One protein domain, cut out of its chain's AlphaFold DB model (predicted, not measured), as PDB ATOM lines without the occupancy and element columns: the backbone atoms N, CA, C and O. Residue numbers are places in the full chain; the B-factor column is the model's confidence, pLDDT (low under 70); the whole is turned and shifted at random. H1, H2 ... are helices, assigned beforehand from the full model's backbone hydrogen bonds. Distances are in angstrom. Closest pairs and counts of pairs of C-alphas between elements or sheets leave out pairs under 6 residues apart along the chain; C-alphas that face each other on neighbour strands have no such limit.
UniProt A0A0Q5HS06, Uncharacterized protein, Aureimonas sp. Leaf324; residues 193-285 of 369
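Overview. This is residues 193 to 285 of the 369 residues of an uncharacterized protein of Aureimonas sp. Leaf324 (UniProt A0A0Q5HS06). A long helix, H1, is crossed by H4, while H2 and H3 fold back from H1's last turns to H4, closing a ring of contacts. The printed part has 93 residues, all helix in class: H1, H2, H3, H4 in chain order, no named strand. It is compact, radius of gyration of the C-alphas 13.8 A, spanning 40 by 30 by 19 A.

Along the chain. Find C-alpha 194 at (143.755, 184.390, 224.615); H1 runs from there to 217, 34.1 A. Next come H2, residues 221 to 226, and H3, 235 to 243. H4, 257 to 274, runs 25.5 A to C-alpha 274 at (158.805, 190.528, 208.764).

Arrangement. Look at the C-alphas of these closest pairs. H1, by residues 212 to 216 alone, touches H2: Ala 215 and Tyr 223, 6.3 A. H2 touches H3: Ala 226 and Leu 236, 5.0 A. H4 touches H3 by residues 268 to 272 alone: Ala 237 and Ser 272, 5.3 A. H4, by 263 to 271 alone, touches H1 at a steep tilt of 46 degrees, the same way: Gln 205 and Val 267, 5.6 A. H2 and H4 are apart. Every O i to N i+4 pair is within hydrogen-bond range in H2, H3 and H4; H1 has 19 of 20.

Size, cuts and confidence. The printed part has no cut. Residues 244 to 256 make the long link. Confidence is under 70 at 193 to 199, 229 to 233, 254, 259 and 279 to 285.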
ATOM      1  N   ASP A 193     144.174 180.242 227.084       40.25
ATOM      2  CA  ASP A 193     143.313 181.413 227.016       40.25
ATOM      3  C   ASP A 193     144.021 182.583 226.319       40.25
ATOM      4  O   ASP A 193     145.214 182.839 226.491       40.25
ATOM      5  N   LYS A 194     143.264 183.327 225.512       41.19
ATOM      6  CA  LYS A 194     143.755 184.390 224.615       41.19
ATOM      7  C   LYS A 194     144.510 185.531 225.306       41.19
ATOM      8  O   LYS A 194     145.074 186.374 224.610       41.19
ATOM      9  N   ALA A 195     144.485 185.637 226.632       50.78
ATOM     10  CA  ALA A 195     145.063 186.774 227.339       50.78
ATOM     11  C   ALA A 195     146.573 186.613 227.619       50.78
ATOM     12  O   ALA A 195     147.320 187.495 227.193       50.78
ATOM     13  N   PRO A 196     147.071 185.521 228.234       52.91
ATOM     14  CA  PRO A 196     148.490 185.422 228.583       52.91
ATOM     15  C   PRO A 196     149.396 185.213 227.361       52.91
ATOM     16  O   PRO A 196     150.440 185.853 227.250       52.91
ATOM     17  N   SER A 197     148.977 184.388 226.392       49.94
ATOM     18  CA  SER A 197     149.787 184.058 225.205       49.94
ATOM     19  C   SER A 197     149.990 185.249 224.269       49.94
ATOM     20  O   SER A 197     151.093 185.466 223.767       49.94
ATOM     21  N   ASN A 198     148.964 186.086 224.098       56.16
ATOM     22  CA  ASN A 198     149.059 187.312 223.306       56.16
ATOM     23  C   ASN A 198     149.883 188.403 223.998       56.16
ATOM     24  O   ASN A 198     150.561 189.178 223.314       56.16
ATOM     25  N   VAL A 199     149.832 188.481 225.332       63.75
ATOM     26  CA  VAL A 199     150.667 189.407 226.107       63.75
ATOM     27  C   VAL A 199     152.136 189.019 225.963       63.75
ATOM     28  O   VAL A 199     152.933 189.871 225.571       63.75
ATOM     29  N   ALA A 200     152.471 187.744 226.163       72.44
ATOM     30  CA  ALA A 200     153.827 187.232 225.989       72.44
ATOM     31  C   ALA A 200     154.318 187.376 224.542       72.44
ATOM     32  O   ALA A 200     155.379 187.948 224.321       72.44
ATOM     33  N   PHE A 201     153.524 186.979 223.538       78.00
ATOM     34  CA  PHE A 201     153.897 187.152 222.130       78.00
ATOM     35  C   PHE A 201     154.186 188.619 221.802       78.00
ATOM     36  O   PHE A 201     155.205 188.926 221.193       78.00
ATOM     37  N   THR A 202     153.320 189.548 222.223       71.06
ATOM     38  CA  THR A 202     153.508 190.985 221.953       71.06
ATOM     39  C   THR A 202     154.735 191.538 222.680       71.06
ATOM     40  O   THR A 202     155.472 192.347 222.113       71.06
ATOM     41  N   ALA A 203     154.961 191.118 223.928       74.44
ATOM     42  CA  ALA A 203     156.117 191.526 224.715       74.44
ATOM     43  C   ALA A 203     157.422 191.012 224.090       74.44
ATOM     44  O   ALA A 203     158.321 191.801 223.822       74.44
ATOM     45  N   TRP A 204     157.494 189.723 223.764       88.38
ATOM     46  CA  TRP A 204     158.683 189.101 223.181       88.38
ATOM     47  C   TRP A 204     158.927 189.574 221.746       88.38
ATOM     48  O   TRP A 204     160.068 189.798 221.355       88.38
ATOM     49  N   GLN A 205     157.871 189.824 220.965       84.81
ATOM     50  CA  GLN A 205     157.983 190.455 219.647       84.81
ATOM     51  C   GLN A 205     158.582 191.859 219.752       84.81
ATOM     52  O   GLN A 205     159.399 192.251 218.917       84.81
ATOM     53  N   ARG A 206     158.191 192.630 220.771       78.88
ATOM     54  CA  ARG A 206     158.798 193.933 221.030       78.88
ATOM     55  C   ARG A 206     160.280 193.781 221.367       78.88
ATOM     56  O   ARG A 206     161.076 194.479 220.748       78.88
ATOM     57  N   THR A 207     160.638 192.848 222.249       84.12
ATOM     58  CA  THR A 207     162.037 192.528 222.575       84.12
ATOM     59  C   THR A 207     162.839 192.175 221.321       84.12
ATOM     60  O   THR A 207     163.890 192.766 221.087       84.12
ATOM     61  N   ALA A 208     162.312 191.304 220.454       85.56
ATOM     62  CA  ALA A 208     162.960 190.927 219.200       85.56
ATOM     63  C   ALA A 208     163.208 192.139 218.284       85.56
ATOM     64  O   ALA A 208     164.315 192.330 217.788       85.56
ATOM     65  N   TYR A 209     162.210 193.006 218.085       86.31
ATOM     66  CA  TYR A 209     162.397 194.203 217.261       86.31
ATOM     67  C   TYR A 209     163.301 195.256 217.903       86.31
ATOM     68  O   TYR A 209     163.984 195.976 217.177       86.31
ATOM     69  N   ASP A 210     163.307 195.374 219.228       83.56
ATOM     70  CA  ASP A 210     164.208 196.281 219.940       83.56
ATOM     71  C   ASP A 210     165.665 195.800 219.805       83.56
ATOM     72  O   ASP A 210     166.534 196.615 219.498       83.56
ATOM     73  N   LEU A 211     165.918 194.486 219.880       88.81
ATOM     74  CA  LEU A 211     167.227 193.883 219.594       88.81
ATOM     75  C   LEU A 211     167.684 194.142 218.151       88.81
ATOM     76  O   LEU A 211     168.821 194.556 217.931       88.81
ATOM     77  N   LEU A 212     166.798 193.955 217.168       88.44
ATOM     78  CA  LEU A 212     167.115 194.205 215.756       88.44
ATOM     79  C   LEU A 212     167.374 195.688 215.468       88.44
ATOM     80  O   LEU A 212     168.297 196.019 214.726       88.44
ATOM     81  N   ARG A 213     166.606 196.602 216.078       86.94
ATOM     82  CA  ARG A 213     166.862 198.049 215.977       86.94
ATOM     83  C   ARG A 213     168.181 198.435 216.627       86.94
ATOM     84  O   ARG A 213     168.910 199.229 216.042       86.94
ATOM     85  N   ALA A 214     168.482 197.890 217.804       81.50
ATOM     86  CA  ALA A 214     169.743 198.140 218.486       81.50
ATOM     87  C   ALA A 214     170.919 197.685 217.612       81.50
ATOM     88  O   ALA A 214     171.798 198.494 217.322       81.50
ATOM     89  N   ALA A 215     170.873 196.453 217.094       84.25
ATOM     90  CA  ALA A 215     171.893 195.905 216.202       84.25
ATOM     91  C   ALA A 215     172.057 196.726 214.908       84.25
ATOM     92  O   ALA A 215     173.179 197.042 214.513       84.25
ATOM     93  N   HIS A 216     170.949 197.158 214.297       84.56
ATOM     94  CA  HIS A 216     170.970 198.052 213.137       84.56
ATOM     95  C   HIS A 216     171.598 199.415 213.463       84.56
ATOM     96  O   HIS A 216     172.414 199.917 212.699       84.56
ATOM     97  N   SER A 217     171.250 200.016 214.606       79.81
ATOM     98  CA  SER A 217     171.724 201.354 214.984       79.81
ATOM     99  C   SER A 217     173.233 201.434 215.229       79.81
ATOM    100  O   SER A 217     173.823 202.497 215.044       79.81
ATOM    101  N   VAL A 218     173.856 200.318 215.615       81.75
ATOM    102  CA  VAL A 218     175.300 200.234 215.883       81.75
ATOM    103  C   VAL A 218     176.086 199.590 214.739       81.75
ATOM    104  O   VAL A 218     177.281 199.360 214.896       81.75
ATOM    105  N   ASN A 219     175.439 199.319 213.596       81.12
ATOM    106  CA  ASN A 219     176.033 198.604 212.460       81.12
ATOM    107  C   ASN A 219     176.712 197.292 212.887       81.12
ATOM    108  O   ASN A 219     177.857 197.022 212.527       81.12
ATOM    109  N   ASP A 220     176.011 196.498 213.697       83.56
ATOM    110  CA  ASP A 220     176.528 195.238 214.220       83.56
ATOM    111  C   ASP A 220     176.924 194.288 213.067       83.56
ATOM    112  O   ASP A 220     176.065 193.957 212.243       83.56
ATOM    113  N   PRO A 221     178.193 193.834 212.989       81.81
ATOM    114  CA  PRO A 221     178.680 193.026 211.871       81.81
ATOM    115  C   PRO A 221     177.914 191.715 211.670       81.81
ATOM    116  O   PRO A 221     177.612 191.347 210.539       81.81
ATOM    117  N   ILE A 222     177.538 191.039 212.760       85.31
ATOM    118  CA  ILE A 222     176.832 189.751 212.704       85.31
ATOM    119  C   ILE A 222     175.405 189.969 212.186       85.31
ATOM    120  O   ILE A 222     174.890 189.195 211.381       85.31
ATOM    121  N   TYR A 223     174.768 191.059 212.614       89.25
ATOM    122  CA  TYR A 223     173.466 191.465 212.093       89.25
ATOM    123  C   TYR A 223     173.530 191.851 210.612       89.25
ATOM    124  O   TYR A 223     172.664 191.433 209.848       89.25
ATOM    125  N   LEU A 224     174.536 192.633 210.202       85.56
ATOM    126  CA  LEU A 224     174.703 193.074 208.816       85.56
ATOM    127  C   LEU A 224     174.906 191.897 207.863       85.56
ATOM    128  O   LEU A 224     174.371 191.926 206.756       85.56
ATOM    129  N   ASP A 225     175.610 190.854 208.296       84.19
ATOM    130  CA  ASP A 225     175.706 189.601 207.550       84.19
ATOM    131  C   ASP A 225     174.353 188.876 207.510       84.19
ATOM    132  O   ASP A 225     173.897 188.472 206.442       84.19
ATOM    133  N   ALA A 226     173.638 188.792 208.635       83.25
ATOM    134  CA  ALA A 226     172.352 188.095 208.717       83.25
ATOM    135  C   ALA A 226     171.203 188.741 207.908       83.25
ATOM    136  O   ALA A 226     170.230 188.055 207.592       83.25
ATOM    137  N   VAL A 227     171.274 190.038 207.582       82.25
ATOM    138  CA  VAL A 227     170.239 190.751 206.796       82.25
ATOM    139  C   VAL A 227     170.564 190.885 205.308       82.25
ATOM    140  O   VAL A 227     169.768 191.458 204.556       82.25
ATOM    141  N   GLN A 228     171.717 190.384 204.857       78.25
ATOM    142  CA  GLN A 228     172.083 190.443 203.446       78.25
ATOM    143  C   GLN A 228     171.181 189.528 202.595       78.25
ATOM    144  O   GLN A 228     170.998 188.360 202.932       78.25
ATOM    145  N   PRO A 229     170.673 190.000 201.437       58.12
ATOM    146  CA  PRO A 229     169.805 189.206 200.556       58.12
ATOM    147  C   PRO A 229     170.433 187.913 200.012       58.12
ATOM    148  O   PRO A 229     169.721 187.056 199.495       58.12
ATOM    149  N   SER A 230     171.763 187.803 200.063       58.72
ATOM    150  CA  SER A 230     172.551 186.646 199.623       58.72
ATOM    151  C   SER A 230     172.766 185.590 200.709       58.72
ATOM    152  O   SER A 230     173.358 184.553 200.419       58.72
ATOM    153  N   VAL A 231     172.332 185.852 201.943       61.72
ATOM    154  CA  VAL A 231     172.531 184.973 203.100       61.72
ATOM    155  C   VAL A 231     171.278 184.131 203.351       61.72
ATOM    156  O   VAL A 231     170.173 184.488 202.939       61.72
ATOM    157  N   ASP A 232     171.476 182.965 203.973       69.88
ATOM    158  CA  ASP A 232     170.428 182.019 204.358       69.88
ATOM    159  C   ASP A 232     169.241 182.741 205.036       69.88
ATOM    160  O   ASP A 232     169.451 183.449 206.027       69.88
ATOM    161  N   PRO A 233     167.994 182.553 204.556       62.84
ATOM    162  CA  PRO A 233     166.789 183.084 205.195       62.84
ATOM    163  C   PRO A 233     166.646 182.755 206.691       62.84
ATOM    164  O   PRO A 233     165.858 183.412 207.378       62.84
ATOM    165  N   SER A 234     167.363 181.752 207.215       74.94
ATOM    166  CA  SER A 234     167.366 181.420 208.645       74.94
ATOM    167  C   SER A 234     168.349 182.232 209.492       74.94
ATOM    168  O   SER A 234     168.148 182.301 210.703       74.94
ATOM    169  N   ALA A 235     169.356 182.891 208.909       81.94
ATOM    170  CA  ALA A 235     170.452 183.513 209.664       81.94
ATOM    171  C   ALA A 235     169.967 184.575 210.663       81.94
ATOM    172  O   ALA A 235     170.427 184.643 211.803       81.94
ATOM    173  N   LEU A 236     168.965 185.369 210.275       83.81
ATOM    174  CA  LEU A 236     168.355 186.359 211.161       83.81
ATOM    175  C   LEU A 236     167.526 185.714 212.284       83.81
ATOM    176  O   LEU A 236     167.444 186.254 213.386       83.81
ATOM    177  N   ALA A 237     166.909 184.561 212.016       84.06
ATOM    178  CA  ALA A 237     166.207 183.792 213.038       84.06
ATOM    179  C   ALA A 237     167.197 183.192 214.045       84.06
ATOM    180  O   ALA A 237     166.938 183.248 215.242       84.06
ATOM    181  N   ASP A 238     168.333 182.673 213.582       85.56
ATOM    182  CA  ASP A 238     169.376 182.109 214.444       85.56
ATOM    183  C   ASP A 238     170.015 183.184 215.331       85.56
ATOM    184  O   ASP A 238     170.115 182.989 216.543       85.56
ATOM    185  N   LEU A 239     170.288 184.371 214.775       87.25
ATOM    186  CA  LEU A 239     170.718 185.541 215.546       87.25
ATOM    187  C   LEU A 239     169.722 185.904 216.657       87.25
ATOM    188  O   LEU A 239     170.110 186.198 217.787       87.25
ATOM    189  N   LEU A 240     168.423 185.898 216.344       89.50
ATOM    190  CA  LEU A 240     167.377 186.165 217.329       89.50
ATOM    191  C   LEU A 240     167.302 185.069 218.396       89.50
ATOM    192  O   LEU A 240     167.083 185.396 219.557       89.50
ATOM    193  N   ARG A 241     167.495 183.793 218.039       88.81
ATOM    194  CA  ARG A 241     167.517 182.698 219.023       88.81
ATOM    195  C   ARG A 241     168.684 182.829 219.993       88.81
ATOM    196  O   ARG A 241     168.505 182.578 221.179       88.81
ATOM    197  N   GLU A 242     169.845 183.241 219.494       89.06
ATOM    198  CA  GLU A 242     171.040 183.464 220.307       89.06
ATOM    199  C   GLU A 242     170.875 184.670 221.243       89.06
ATOM    200  O   GLU A 242     171.187 184.591 222.427       89.06
ATOM    201  N   ARG A 243     170.349 185.788 220.726       88.56
ATOM    202  CA  ARG A 243     170.259 187.059 221.468       88.56
ATOM    203  C   ARG A 243     169.004 187.218 222.318       88.56
ATOM    204  O   ARG A 243     168.911 188.169 223.089       88.56
ATOM    205  N   MET A 244     168.029 186.333 222.153       90.94
ATOM    206  CA  MET A 244     166.778 186.329 222.904       90.94
ATOM    207  C   MET A 244     166.520 184.926 223.472       90.94
ATOM    208  O   MET A 244     165.566 184.264 223.048       90.94
ATOM    209  N   PRO A 245     167.367 184.432 224.393       87.88
ATOM    210  CA  PRO A 245     167.201 183.102 224.962       87.88
ATOM    211  C   PRO A 245     165.895 183.022 225.758       87.88
ATOM    212  O   PRO A 245     165.533 183.934 226.498       87.88
ATOM    213  N   LEU A 246     165.186 181.897 225.626       82.81
ATOM    214  CA  LEU A 246     163.885 181.693 226.273       82.81
ATOM    215  C   LEU A 246     163.940 181.854 227.802       82.81
ATOM    216  O   LEU A 246     162.956 182.278 228.401       82.81
ATOM    217  N   ALA A 247     165.077 181.531 228.421       83.62
ATOM    218  CA  ALA A 247     165.280 181.634 229.865       83.62
ATOM    219  C   ALA A 247     165.219 183.079 230.394       83.62
ATOM    220  O   ALA A 247     164.858 183.279 231.550       83.62
ATOM    221  N   ASP A 248     165.517 184.068 229.547       82.56
ATOM    222  CA  ASP A 248     165.561 185.486 229.929       82.56
ATOM    223  C   ASP A 248     164.222 186.198 229.680       82.56
ATOM    224  O   ASP A 248     164.064 187.388 229.966       82.56
ATOM    225  N   LEU A 249     163.245 185.487 229.113       84.38
ATOM    226  CA  LEU A 249     161.944 186.034 228.774       84.38
ATOM    227  C   LEU A 249     160.951 185.806 229.908       84.38
ATOM    228  O   LEU A 249     160.697 184.674 230.320       84.38
ATOM    229  N   ASP A 250     160.334 186.898 230.356       78.81
ATOM    230  CA  ASP A 250     159.247 186.836 231.323       78.81
ATOM    231  C   ASP A 250     158.084 186.025 230.739       78.81
ATOM    232  O   ASP A 250     157.576 186.322 229.645       78.81
ATOM    233  N   ARG A 251     157.713 184.962 231.450       78.31
ATOM    234  CA  ARG A 251     156.692 183.998 231.050       78.31
ATOM    235  C   ARG A 251     155.809 183.677 232.238       78.31
ATOM    236  O   ARG A 251     156.259 183.653 233.380       78.31
ATOM    237  N   ASP A 252     154.554 183.379 231.946       71.25
ATOM    238  CA  ASP A 252     153.614 182.942 232.967       71.25
ATOM    239  C   ASP A 252     154.121 181.628 233.612       71.25
ATOM    240  O   ASP A 252     154.415 180.671 232.886       71.25
ATOM    241  N   PRO A 253     154.235 181.552 234.952       73.50
ATOM    242  CA  PRO A 253     154.687 180.351 235.655       73.50
ATOM    243  C   PRO A 253     153.822 179.113 235.393       73.50
ATOM    244  O   PRO A 253     154.289 177.993 235.587       73.50
ATOM    245  N   ALA A 254     152.568 179.295 234.968       69.75
ATOM    246  CA  ALA A 254     151.663 178.204 234.626       69.75
ATOM    247  C   ALA A 254     151.985 177.547 233.270       69.75
ATOM    248  O   ALA A 254     151.364 176.547 232.902       69.75
ATOM    249  N   TRP A 255     152.922 178.097 232.493       74.44
ATOM    250  CA  TRP A 255     153.271 177.560 231.183       74.44
ATOM    251  C   TRP A 255     154.230 176.381 231.282       74.44
ATOM    252  O   TRP A 255     155.259 176.436 231.948       74.44
ATOM    253  N   SER A 256     153.936 175.332 230.512       76.00
ATOM    254  CA  SER A 256     154.927 174.291 230.236       76.00
ATOM    255  C   SER A 256     156.060 174.835 229.359       76.00
ATOM    256  O   SER A 256     155.845 175.721 228.527       76.00
ATOM    257  N   ASP A 257     157.252 174.246 229.477       74.69
ATOM    258  CA  ASP A 257     158.404 174.614 228.643       74.69
ATOM    259  C   ASP A 257     158.098 174.485 227.147       74.69
ATOM    260  O   ASP A 257     158.444 175.366 226.366       74.69
ATOM    261  N   VAL A 258     157.337 173.456 226.763       71.94
ATOM    262  CA  VAL A 258     156.909 173.226 225.374       71.94
ATOM    263  C   VAL A 258     156.004 174.352 224.863       71.94
ATOM    264  O   VAL A 258     156.109 174.759 223.705       71.94
ATOM    265  N   ALA A 259     155.101 174.871 225.698       69.38
ATOM    266  CA  ALA A 259     154.226 175.978 225.317       69.38
ATOM    267  C   ALA A 259     155.017 177.285 225.150       69.38
ATOM    268  O   ALA A 259     154.837 177.992 224.156       69.38
ATOM    269  N   ALA A 260     155.937 177.564 226.076       78.69
ATOM    270  CA  ALA A 260     156.818 178.725 226.006       78.69
ATOM    271  C   ALA A 260     157.725 178.673 224.762       78.69
ATOM    272  O   ALA A 260     157.822 179.649 224.018       78.69
ATOM    273  N   GLU A 261     158.309 177.510 224.474       79.94
ATOM    274  CA  GLU A 261     159.165 177.283 223.310       79.94
ATOM    275  C   GLU A 261     158.406 177.447 221.983       79.94
ATOM    276  O   GLU A 261     158.944 177.996 221.018       79.94
ATOM    277  N   ARG A 262     157.131 177.040 221.920       75.62
ATOM    278  CA  ARG A 262     156.275 177.268 220.743       75.62
ATOM    279  C   ARG A 262     156.031 178.751 220.481       75.62
ATOM    280  O   ARG A 262     156.200 179.201 219.348       75.62
ATOM    281  N   VAL A 263     155.649 179.512 221.511       76.38
ATOM    282  CA  VAL A 263     155.413 180.961 221.381       76.38
ATOM    283  C   VAL A 263     156.708 181.668 220.982       76.38
ATOM    284  O   VAL A 263     156.703 182.491 220.068       76.38
ATOM    285  N   TRP A 264     157.830 181.290 221.590       87.69
ATOM    286  CA  TRP A 264     159.147 181.839 221.286       87.69
ATOM    287  C   TRP A 264     159.577 181.583 219.842       87.69
ATOM    288  O   TRP A 264     159.899 182.528 219.120       87.69
ATOM    289  N   ASN A 265     159.487 180.336 219.372       80.56
ATOM    290  CA  ASN A 265     159.788 179.996 217.982       80.56
ATOM    291  C   ASN A 265     158.884 180.746 216.994       80.56
ATOM    292  O   ASN A 265     159.348 181.186 215.940       80.56
ATOM    293  N   SER A 266     157.609 180.944 217.343       78.44
ATOM    294  CA  SER A 266     156.687 181.735 216.528       78.44
ATOM    295  C   SER A 266     157.079 183.213 216.476       78.44
ATOM    296  O   SER A 266     157.003 183.810 215.401       78.44
ATOM    297  N   VAL A 267     157.514 183.805 217.595       82.69
ATOM    298  CA  VAL A 267     157.999 185.193 217.650       82.69
ATOM    299  C   VAL A 267     159.251 185.355 216.798       82.69
ATOM    300  O   VAL A 267     159.297 186.260 215.967       82.69
ATOM    301  N   VAL A 268     160.235 184.466 216.960       86.12
ATOM    302  CA  VAL A 268     161.488 184.481 216.191       86.12
ATOM    303  C   VAL A 268     161.204 184.383 214.695       86.12
ATOM    304  O   VAL A 268     161.661 185.230 213.931       86.12
ATOM    305  N   SER A 269     160.406 183.394 214.281       82.44
ATOM    306  CA  SER A 269     160.054 183.185 212.871       82.44
ATOM    307  C   SER A 269     159.300 184.377 212.282       82.44
ATOM    308  O   SER A 269     159.570 184.792 211.156       82.44
ATOM    309  N   HIS A 270     158.373 184.961 213.042       81.56
ATOM    310  CA  HIS A 270     157.623 186.122 212.587       81.56
ATOM    311  C   HIS A 270     158.506 187.369 212.468       81.56
ATOM    312  O   HIS A 270     158.425 188.087 211.467       81.56
ATOM    313  N   ALA A 271     159.332 187.638 213.481       82.69
ATOM    314  CA  ALA A 271     160.206 188.801 213.520       82.69
ATOM    315  C   ALA A 271     161.253 188.743 212.405       82.69
ATOM    316  O   ALA A 271     161.411 189.741 211.707       82.69
ATOM    317  N   SER A 272     161.892 187.590 212.177       85.75
ATOM    318  CA  SER A 272     162.881 187.433 211.105       85.75
ATOM    319  C   SER A 272     162.261 187.583 209.713       85.75
ATOM    320  O   SER A 272     162.803 188.302 208.881       85.75
ATOM    321  N   ALA A 273     161.088 186.988 209.470       79.75
ATOM    322  CA  ALA A 273     160.411 187.071 208.174       79.75
ATOM    323  C   ALA A 273     159.839 188.467 207.867       79.75
ATOM    324  O   ALA A 273     159.680 188.835 206.704       79.75
ATOM    325  N   SER A 274     159.486 189.232 208.904       82.81
ATOM    326  CA  SER A 274     158.805 190.528 208.764       82.81
ATOM    327  C   SER A 274     159.727 191.729 208.978       82.81
ATOM    328  O   SER A 274     159.282 192.872 208.826       82.81
ATOM    329  N   TRP A 275     160.977 191.502 209.390       85.31
ATOM    330  CA  TRP A 275     161.949 192.565 209.597       85.31
ATOM    331  C   TRP A 275     162.338 193.210 208.270       85.31
ATOM    332  O   TRP A 275     162.562 192.544 207.264       85.31
ATOM    333  N   ASP A 276     162.415 194.534 208.287       81.75
ATOM    334  CA  ASP A 276     162.829 195.331 207.145       81.75
ATOM    335  C   ASP A 276     163.764 196.435 207.656       81.75
ATOM    336  O   ASP A 276     163.281 197.397 208.268       81.75
ATOM    337  N   PRO A 277     165.086 196.310 207.424       81.00
ATOM    338  CA  PRO A 277     166.074 197.293 207.861       81.00
ATOM    339  C   PRO A 277     165.752 198.713 207.375       81.00
ATOM    340  O   PRO A 277     165.915 199.673 208.123       81.00
ATOM    341  N   SER A 278     165.177 198.855 206.172       75.62
ATOM    342  CA  SER A 278     164.810 200.164 205.606       75.62
ATOM    343  C   SER A 278     163.698 200.876 206.386       75.62
ATOM    344  O   SER A 278     163.506 202.086 206.260       75.62
ATOM    345  N   LYS A 279     162.953 200.136 207.216       67.06
ATOM    346  CA  LYS A 279     161.879 200.660 208.069       67.06
ATOM    347  C   LYS A 279     162.328 200.910 209.510       67.06
ATOM    348  O   LYS A 279     161.520 201.415 210.294       67.06
ATOM    349  N   ALA A 280     163.572 200.584 209.865       62.53
ATOM    350  CA  ALA A 280     164.096 200.738 211.222       62.53
ATOM    351  C   ALA A 280     164.214 202.212 211.663       62.53
ATOM    352  O   ALA A 280     164.141 202.487 212.858       62.53
ATOM    353  N   GLU A 281     164.309 203.158 210.721       50.78
ATOM    354  CA  GLU A 281     164.443 204.598 211.005       50.78
ATOM    355  C   GLU A 281     163.113 205.328 211.280       50.78
ATOM    356  O   GLU A 281     163.104 206.452 211.784       50.78
ATOM    357  N   VAL A 282     161.956 204.720 210.987       43.25
ATOM    358  CA  VAL A 282     160.667 205.429 211.046       43.25
ATOM    359  C   VAL A 282     159.908 205.081 212.324       43.25
ATOM    360  O   VAL A 282     159.278 204.026 212.430       43.25
ATOM    361  N   VAL A 283     159.882 206.014 213.283       38.94
ATOM    362  CA  VAL A 283     159.022 205.955 214.479       38.94
ATOM    363  C   VAL A 283     157.551 205.944 214.045       38.94
ATOM    364  O   VAL A 283     156.923 206.983 213.837       38.94
ATOM    365  N   ARG A 284     156.972 204.753 213.867       42.88
ATOM    366  CA  ARG A 284     155.563 204.593 213.487       42.88
ATOM    367  C   ARG A 284     154.686 204.381 214.717       42.88
ATOM    368  O   ARG A 284     154.922 203.509 215.546       42.88
ATOM    369  N   VAL A 285     153.612 205.166 214.792       42.59
ATOM    370  CA  VAL A 285     152.536 205.029 215.783       42.59
ATOM    371  C   VAL A 285     151.891 203.643 215.651       42.59
ATOM    372  O   VAL A 285     151.382 203.300 214.581       42.59
TER     373      VAL A 285